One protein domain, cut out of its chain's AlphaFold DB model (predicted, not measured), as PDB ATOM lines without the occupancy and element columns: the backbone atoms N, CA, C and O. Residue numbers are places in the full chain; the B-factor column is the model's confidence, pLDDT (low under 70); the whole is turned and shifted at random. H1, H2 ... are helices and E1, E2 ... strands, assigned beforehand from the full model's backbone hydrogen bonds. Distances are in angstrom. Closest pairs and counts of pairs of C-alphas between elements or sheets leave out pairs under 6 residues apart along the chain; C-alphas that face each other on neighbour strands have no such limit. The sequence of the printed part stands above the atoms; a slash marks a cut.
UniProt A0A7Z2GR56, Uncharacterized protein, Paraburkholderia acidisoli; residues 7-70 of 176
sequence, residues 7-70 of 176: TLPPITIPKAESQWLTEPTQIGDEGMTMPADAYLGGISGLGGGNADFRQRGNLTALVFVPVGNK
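Overview. This is residues 7 to 70 of the 176 residues of an uncharacterized protein of Paraburkholderia acidisoli (UniProt A0A7Z2GR56). This domain has little regular structure: a small ribbon of two antiparallel strands, E1 and E2, with long loops around it and one short helix, H1, in the loops towards the end where E1 stops and E2 starts. Before E1, residues 7 to 30 pass beside E2 near residues 13 to 16 and fold back in a wide loop. The printed part has 64 residues, with E1, H1 and E2 in that order; the class is mixed, with only 14 residues in named elements. It is only just compact, close to loose, with a radius of gyration of the C-alphas of 12.8 A, and only just flat, spanning 37 by 32 by 18 A.

Along the chain. E1, residues 31 to 35, starts at C-alpha 31 (319.959, 2.890, -10.679) and is 13.2 A long. E2, residues 62 to 66, is 13.0 A long and ends at C-alpha 66 (318.199, 6.234, -9.069). H1 is residues 41 to 44.

Arrangement. E1 and E2 are antiparallel at 154 degrees; N 32 and O 65, 2.9 A apart, are within hydrogen-bond range. H1 is too short for any O i to N i+4 pair.

Size, cuts and confidence. The C-alphas farthest apart, Gly 49 and Lys 70, are 38.9 A apart. The printed part has no cut. The link from E1 to H1 is tight; that from H1 to E2 is long. No printed residue is under 70 in pLDDT.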
ATOM      1  N   THR A   7     327.127  -5.423 -22.769       80.06
ATOM      2  CA  THR A   7     326.712  -4.073 -22.389       80.06
ATOM      3  C   THR A   7     325.785  -3.515 -23.455       80.06
ATOM      4  O   THR A   7     326.143  -3.483 -24.635       80.06
ATOM      5  N   LEU A   8     324.605  -3.040 -23.048       77.50
ATOM      6  CA  LEU A   8     323.761  -2.259 -23.946       77.50
ATOM      7  C   LEU A   8     324.548  -1.036 -24.452       77.50
ATOM      8  O   LEU A   8     325.317  -0.450 -23.683       77.50
ATOM      9  N   PRO A   9     324.374  -0.640 -25.726       85.19
ATOM     10  CA  PRO A   9     324.927   0.616 -26.203       85.19
ATOM     11  C   PRO A   9     324.382   1.780 -25.358       85.19
ATOM     12  O   PRO A   9     323.266   1.678 -24.839       85.19
ATOM     13  N   PRO A  10     325.128   2.890 -25.223       87.06
ATOM     14  CA  PRO A  10     324.638   4.062 -24.511       87.06
ATOM     15  C   PRO A  10     323.301   4.538 -25.090       87.06
ATOM     16  O   PRO A  10     323.169   4.712 -26.302       87.06
ATOM     17  N   ILE A  11     322.320   4.755 -24.216       87.38
ATOM     18  CA  ILE A  11     321.006   5.300 -24.563       87.38
ATOM     19  C   ILE A  11     320.742   6.566 -23.750       87.38
ATOM     20  O   ILE A  11     321.172   6.675 -22.603       87.38
ATOM     21  N   THR A  12     319.998   7.502 -24.333       91.31
ATOM     22  CA  THR A  12     319.509   8.690 -23.628       91.31
ATOM     23  C   THR A  12     318.074   8.445 -23.190       91.31
ATOM     24  O   THR A  12     317.199   8.225 -24.027       91.31
ATOM     25  N   ILE A  13     317.830   8.484 -21.885       93.06
ATOM     26  CA  ILE A  13     316.510   8.292 -21.278       93.06
ATOM     27  C   ILE A  13     316.268   9.389 -20.236       93.06
ATOM     28  O   ILE A  13     317.233   9.883 -19.647       93.06
ATOM     29  N   PRO A  14     315.012   9.801 -20.000       93.75
ATOM     30  CA  PRO A  14     314.712  10.767 -18.956       93.75
ATOM     31  C   PRO A  14     314.968  10.172 -17.574       93.75
ATOM     32  O   PRO A  14     314.763   8.977 -17.349       93.75
ATOM     33  N   LYS A  15     315.355  11.021 -16.627       94.25
ATOM     34  CA  LYS A  15     315.408  10.668 -15.212       94.25
ATOM     35  C   LYS A  15     314.033  10.862 -14.575       94.25
ATOM     36  O   LYS A  15     313.342  11.839 -14.860       94.25
ATOM     37  N   ALA A  16     313.629   9.925 -13.727       93.88
ATOM     38  CA  ALA A  16     312.402  10.015 -12.952       93.88
ATOM     39  C   ALA A  16     312.598  10.980 -11.774       93.88
ATOM     40  O   ALA A  16     312.962  10.565 -10.679       93.88
ATOM     41  N   GLU A  17     312.377  12.274 -11.999       92.69
ATOM     42  CA  GLU A  17     312.483  13.294 -10.955       92.69
ATOM     43  C   GLU A  17     311.547  14.486 -11.194       92.69
ATOM     44  O   GLU A  17     310.938  14.635 -12.255       92.69
ATOM     45  N   SER A  18     311.424  15.340 -10.180       91.00
ATOM     46  CA  SER A  18     310.679  16.594 -10.257       91.00
ATOM     47  C   SER A  18     311.633  17.752 -10.533       91.00
ATOM     48  O   SER A  18     312.719  17.818  -9.964       91.00
ATOM     49  N   GLN A  19     311.193  18.749 -11.303       90.00
ATOM     50  CA  GLN A  19     311.935  20.014 -11.431       90.00
ATOM     51  C   GLN A  19     312.080  20.773 -10.093       90.00
ATOM     52  O   GLN A  19     312.874  21.703  -9.991       90.00
ATOM     53  N   TRP A  20     311.299  20.400  -9.072       92.50
ATOM     54  CA  TRP A  20     311.319  21.009  -7.736       92.50
ATOM     55  C   TRP A  20     312.109  20.198  -6.705       92.50
ATOM     56  O   TRP A  20     312.379  20.699  -5.616       92.50
ATOM     57  N   LEU A  21     312.456  18.951  -7.029       92.75
ATOM     58  CA  LEU A  21     313.269  18.072  -6.196       92.75
ATOM     59  C   LEU A  21     314.197  17.284  -7.113       92.75
ATOM     60  O   LEU A  21     313.793  16.287  -7.712       92.75
ATOM     61  N   THR A  22     315.423  17.777  -7.225       91.25
ATOM     62  CA  THR A  22     316.427  17.271  -8.159       91.25
ATOM     63  C   THR A  22     317.557  16.629  -7.378       91.25
ATOM     64  O   THR A  22     318.217  17.282  -6.568       91.25
ATOM     65  N   GLU A  23     317.789  15.346  -7.625       92.12
ATOM     66  CA  GLU A  23     318.909  14.631  -7.015       92.12
ATOM     67  C   GLU A  23     320.176  14.874  -7.850       92.12
ATOM     68  O   GLU A  23     320.105  14.832  -9.082       92.12
ATOM     69  N   PRO A  24     321.350  15.100  -7.238       92.62
ATOM     70  CA  PRO A  24     322.573  15.443  -7.963       92.62
ATOM     71  C   PRO A  24     323.246  14.212  -8.603       92.62
ATOM     72  O   PRO A  24     324.424  13.967  -8.360       92.62
ATOM     73  N   THR A  25     322.512  13.449  -9.419       91.50
ATOM     74  CA  THR A  25     322.993  12.221 -10.075       91.50
ATOM     75  C   THR A  25     324.218  12.491 -10.953       91.50
ATOM     76  O   THR A  25     324.204  13.414 -11.768       91.50
ATOM     77  N   GLN A  26     325.263  11.680 -10.805       90.56
ATOM     78  CA  GLN A  26     326.537  11.774 -11.514       90.56
ATOM     79  C   GLN A  26     326.811  10.536 -12.379       90.56
ATOM     80  O   GLN A  26     326.163   9.495 -12.271       90.56
ATOM     81  N   ILE A  27     327.823  10.640 -13.245       89.81
ATOM     82  CA  ILE A  27     328.362   9.479 -13.962       89.81
ATOM     83  C   ILE A  27     328.882   8.466 -12.934       89.81
ATOM     84  O   ILE A  27     329.732   8.799 -12.112       89.81
ATOM     85  N   GLY A  28     328.399   7.227 -13.031       88.12
ATOM     86  CA  GLY A  28     328.758   6.138 -12.121       88.12
ATOM     87  C   GLY A  28     327.719   5.862 -11.034       88.12
ATOM     88  O   GLY A  28     327.817   4.818 -10.395       88.12
ATOM     89  N   ASP A  29     326.715   6.728 -10.863       88.56
ATOM     90  CA  ASP A  29     325.609   6.443  -9.951       88.56
ATOM     91  C   ASP A  29     324.791   5.244 -10.427       88.56
ATOM     92  O   ASP A  29     324.511   5.060 -11.617       88.56
ATOM     93  N   GLU A  30     324.397   4.423  -9.461       90.12
ATOM     94  CA  GLU A  30     323.611   3.226  -9.705       90.12
ATOM     95  C   GLU A  30     322.115   3.548  -9.757       90.12
ATOM     96  O   GLU A  30     321.589   4.446  -9.092       90.12
ATOM     97  N   GLY A  31     321.398   2.776 -10.562       91.88
ATOM     98  CA  GLY A  31     319.959   2.890 -10.679       91.88
ATOM     99  C   GLY A  31     319.387   1.760 -11.504       91.88
ATOM    100  O   GLY A  31     320.079   0.811 -11.877       91.88
ATOM    101  N   MET A  32     318.105   1.877 -11.805       91.94
ATOM    102  CA  MET A  32     317.416   0.955 -12.688       91.94
ATOM    103  C   MET A  32     316.723   1.699 -13.816       91.94
ATOM    104  O   MET A  32     316.240   2.822 -13.673       91.94
ATOM    105  N   THR A  33     316.639   1.025 -14.950       92.25
ATOM    106  CA  THR A  33     315.824   1.461 -16.070       92.25
ATOM    107  C   THR A  33     314.437   0.846 -15.929       92.25
ATOM    108  O   THR A  33     314.299  -0.377 -15.948       92.25
ATOM    109  N   MET A  34     313.408   1.681 -15.786       92.38
ATOM    110  CA  MET A  34     312.018   1.243 -15.659       92.38
ATOM    111  C   MET A  34     311.245   1.535 -16.953       92.38
ATOM    112  O   MET A  34     311.330   2.658 -17.461       92.38
ATOM    113  N   PRO A  35     310.501   0.563 -17.509       91.31
ATOM    114  CA  PRO A  35     309.655   0.802 -18.669       91.31
ATOM    115  C   PRO A  35     308.386   1.571 -18.288       91.31
ATOM    116  O   PRO A  35     307.828   1.377 -17.209       91.31
ATOM    117  N   ALA A  36     307.908   2.410 -19.203       88.50
ATOM    118  CA  ALA A  36     306.621   3.084 -19.112       88.50
ATOM    119  C   ALA A  36     305.653   2.553 -20.178       88.50
ATOM    120  O   ALA A  36     306.026   2.372 -21.339       88.50
ATOM    121  N   ASP A  37     304.386   2.368 -19.799       88.06
ATOM    122  CA  ASP A  37     303.330   1.946 -20.731       88.06
ATOM    123  C   ASP A  37     302.939   3.066 -21.714       88.06
ATOM    124  O   ASP A  37     302.523   2.813 -22.847       88.06
ATOM    125  N   ALA A  38     303.100   4.324 -21.294       87.88
ATOM    126  CA  ALA A  38     302.805   5.508 -22.091       87.88
ATOM    127  C   ALA A  38     304.065   6.090 -22.747       87.88
ATOM    128  O   ALA A  38     305.182   5.948 -22.256       87.88
ATOM    129  N   TYR A  39     303.879   6.804 -23.860       89.25
ATOM    130  CA  TYR A  39     304.971   7.543 -24.491       89.25
ATOM    131  C   TYR A  39     305.375   8.768 -23.669       89.25
ATOM    132  O   TYR A  39     304.525   9.575 -23.296       89.25
ATOM    133  N   LEU A  40     306.685   8.921 -23.458       90.50
ATOM    134  CA  LEU A  40     307.264   9.978 -22.626       90.50
ATOM    135  C   LEU A  40     308.002  11.065 -23.417       90.50
ATOM    136  O   LEU A  40     308.458  12.037 -22.818       90.50
ATOM    137  N   GLY A  41     308.161  10.934 -24.738       89.12
ATOM    138  CA  GLY A  41     309.055  11.824 -25.491       89.12
ATOM    139  C   GLY A  41     308.648  13.295 -25.413       89.12
ATOM    140  O   GLY A  41     309.498  14.136 -25.142       89.12
ATOM    141  N   GLY A  42     307.350  13.597 -25.531       90.44
ATOM    142  CA  GLY A  42     306.855  14.974 -25.434       90.44
ATOM    143  C   GLY A  42     307.050  15.617 -24.059       90.44
ATOM    144  O   GLY A  42     307.458  16.770 -23.984       90.44
ATOM    145  N   ILE A  43     306.799  14.876 -22.970       90.19
ATOM    146  CA  ILE A  43     306.941  15.408 -21.603       90.19
ATOM    147  C   ILE A  43     308.404  15.483 -21.146       90.19
ATOM    148  O   ILE A  43     308.757  16.366 -20.374       90.19
ATOM    149  N   SER A  44     309.261  14.582 -21.635       91.50
ATOM    150  CA  SER A  44     310.695  14.573 -21.313       91.50
ATOM    151  C   SER A  44     311.541  15.500 -22.185       91.50
ATOM    152  O   SER A  44     312.688  15.772 -21.843       91.50
ATOM    153  N   GLY A  45     311.027  15.937 -23.338       91.31
ATOM    154  CA  GLY A  45     311.802  16.678 -24.336       91.31
ATOM    155  C   GLY A  45     312.779  15.819 -25.151       91.31
ATOM    156  O   GLY A  45     313.501  16.353 -25.987       91.31
ATOM    157  N   LEU A  46     312.791  14.494 -24.959       89.31
ATOM    158  CA  LEU A  46     313.615  13.550 -25.729       89.31
ATOM    159  C   LEU A  46     312.913  13.036 -27.002       89.31
ATOM    160  O   LEU A  46     313.403  12.137 -27.681       89.31
ATOM    161  N   GLY A  47     311.760  13.618 -27.336       88.69
ATOM    162  CA  GLY A  47     310.995  13.396 -28.559       88.69
ATOM    163  C   GLY A  47     309.860  14.419 -28.689       88.69
ATOM    164  O   GLY A  47     309.723  15.318 -27.866       88.69
ATOM    165  N   GLY A  48     309.024  14.296 -29.722       89.38
ATOM    166  CA  GLY A  48     307.827  15.138 -29.908       89.38
ATOM    167  C   GLY A  48     306.521  14.368 -29.700       89.38
ATOM    168  O   GLY A  48     306.554  13.154 -29.553       89.38
ATOM    169  N   GLY A  49     305.370  15.043 -29.757       88.44
ATOM    170  CA  GLY A  49     304.044  14.409 -29.687       88.44
ATOM    171  C   GLY A  49     303.501  14.216 -28.265       88.44
ATOM    172  O   GLY A  49     304.137  14.597 -27.290       88.44
ATOM    173  N   ASN A  50     302.308  13.627 -28.159       87.88
ATOM    174  CA  ASN A  50     301.590  13.428 -26.895       87.88
ATOM    175  C   ASN A  50     301.571  11.950 -26.492       87.88
ATOM    176  O   ASN A  50     301.720  11.068 -27.337       87.88
ATOM    177  N   ALA A  51     301.350  11.681 -25.204       87.50
ATOM    178  CA  ALA A  51     301.086  10.325 -24.734       87.50
ATOM    179  C   ALA A  51     299.841   9.744 -25.435       87.50
ATOM    180  O   ALA A  51     298.825  10.424 -25.576       87.50
ATOM    181  N   ASP A  52     299.926   8.486 -25.872       85.19
ATOM    182  CA  ASP A  52     298.819   7.752 -26.493       85.19
ATOM    183  C   ASP A  52     298.769   6.291 -25.990       85.19
ATOM    184  O   ASP A  52     299.728   5.804 -25.381       85.19
ATOM    185  N   PHE A  53     297.656   5.597 -26.253       82.94
ATOM    186  CA  PHE A  53     297.411   4.207 -25.831       82.94
ATOM    187  C   PHE A  53     298.074   3.142 -26.720       82.94
ATOM    188  O   PHE A  53     297.792   1.952 -26.571       82.94
ATOM    189  N   ARG A  54     298.924   3.522 -27.681       85.75
ATOM    190  CA  ARG A  54     299.648   2.542 -28.493       85.75
ATOM    191  C   ARG A  54     300.671   1.840 -27.618       85.75
ATOM    192  O   ARG A  54     301.461   2.486 -26.928       85.75
ATOM    193  N   GLN A  55     300.674   0.515 -27.707       83.44
ATOM    194  CA  GLN A  55     301.650  -0.316 -27.024       83.44
ATOM    195  C   GLN A  55     303.069   0.074 -27.451       83.44
ATOM    196  O   GLN A  55     303.349   0.267 -28.638       83.44
ATOM    197  N   ARG A  56     303.964   0.200 -26.472       85.25
ATOM    198  CA  ARG A  56     305.365   0.544 -26.708       85.25
ATOM    199  C   ARG A  56     306.177  -0.702 -27.006       85.25
ATOM    200  O   ARG A  56     305.942  -1.766 -26.437       85.25
ATOM    201  N   GLY A  57     307.143  -0.553 -27.911       80.44
ATOM    202  CA  GLY A  57     308.156  -1.579 -28.120       80.44
ATOM    203  C   GLY A  57     309.006  -1.738 -26.864       80.44
ATOM    204  O   GLY A  57     309.168  -0.789 -26.087       80.44
ATOM    205  N   ASN A  58     309.570  -2.928 -26.672       76.38
ATOM    206  CA  ASN A  58     310.468  -3.156 -25.548       76.38
ATOM    207  C   ASN A  58     311.623  -2.140 -25.585       76.38
ATOM    208  O   ASN A  58     312.151  -1.853 -26.658       76.38
ATOM    209  N   LEU A  59     311.992  -1.593 -24.424       78.56
ATOM    210  CA  LEU A  59     313.071  -0.607 -24.275       78.56
ATOM    211  C   LEU A  59     312.883   0.721 -25.053       78.56
ATOM    212  O   LEU A  59     313.863   1.417 -25.297       78.56
ATOM    213  N   THR A  60     311.653   1.100 -25.437       82.81
ATOM    214  CA  THR A  60     311.400   2.352 -26.200       82.81
ATOM    215  C   THR A  60     310.830   3.511 -25.381       82.81
ATOM    216  O   THR A  60     311.006   4.669 -25.752       82.81
ATOM    217  N   ALA A  61     310.160   3.225 -24.265       88.31
ATOM    218  CA  ALA A  61     309.678   4.221 -23.314       88.31
ATOM    219  C   ALA A  61     310.243   3.850 -21.944       88.31
ATOM    220  O   ALA A  61     309.752   2.934 -21.292       88.31
ATOM    221  N   LEU A  62     311.336   4.502 -21.568       91.88
ATOM    222  CA  LEU A  62     312.127   4.164 -20.391       91.88
ATOM    223  C   LEU A  62     312.307   5.399 -19.518       91.88
ATOM    224  O   LEU A  62     312.333   6.515 -20.033       91.88
ATOM    225  N   VAL A  63     312.482   5.189 -18.219       94.50
ATOM    226  CA  VAL A  63     312.954   6.203 -17.275       94.50
ATOM    227  C   VAL A  63     314.106   5.635 -16.458       94.50
ATOM    228  O   VAL A  63     314.122   4.444 -16.136       94.50
ATOM    229  N   PHE A  64     315.077   6.471 -16.117       94.38
ATOM    230  CA  PHE A  64     316.101   6.135 -15.139       94.38
ATOM    231  C   PHE A  64     315.597   6.475 -13.737       94.38
ATOM    232  O   PHE A  64     315.260   7.629 -13.465       94.38
ATOM    233  N   VAL A  65     315.554   5.482 -12.855       94.88
ATOM    234  CA  VAL A  65     315.223   5.647 -11.437       94.88
ATOM    235  C   VAL A  65     316.503   5.400 -10.638       94.88
ATOM    236  O   VAL A  65     316.982   4.261 -10.639       94.88
ATOM    237  N   PRO A  66     317.076   6.424  -9.981       92.25
ATOM    238  CA  PRO A  66     318.199   6.234  -9.069       92.25
ATOM    239  C   PRO A  66     317.843   5.228  -7.971       92.25
ATOM    240  O   PRO A  66     316.714   5.201  -7.479       92.25
ATOM    241  N   VAL A  67     318.795   4.377  -7.593       90.19
ATOM    242  CA  VAL A  67     318.605   3.376  -6.536       90.19
ATOM    243  C   VAL A  67     319.735   3.514  -5.530       90.19
ATOM    244  O   VAL A  67     320.901   3.614  -5.902       90.19
ATOM    245  N   GLY A  68     319.388   3.510  -4.242       82.00
ATOM    246  CA  GLY A  68     320.389   3.575  -3.184       82.00
ATOM    247  C   GLY A  68     321.349   2.384  -3.234       82.00
ATOM    248  O   GLY A  68     320.914   1.234  -3.292       82.00
ATOM    249  N   ASN A  69     322.655   2.654  -3.185       75.00
ATOM    250  CA  ASN A  69     323.682   1.616  -3.157       75.00
ATOM    251  C   ASN A  69     323.876   1.116  -1.716       75.00
ATOM    252  O   ASN A  69     323.919   1.900  -0.767       75.00
ATOM    253  N   LYS A  70     324.080  -0.194  -1.544       72.06
ATOM    254  CA  LYS A  70     324.453  -0.809  -0.255       72.06
ATOM    255  C   LYS A  70     325.741  -0.218   0.343       72.06
ATOM    256  O   LYS A  70     325.966  -0.334   1.542       72.06
TER     257      LYS A  70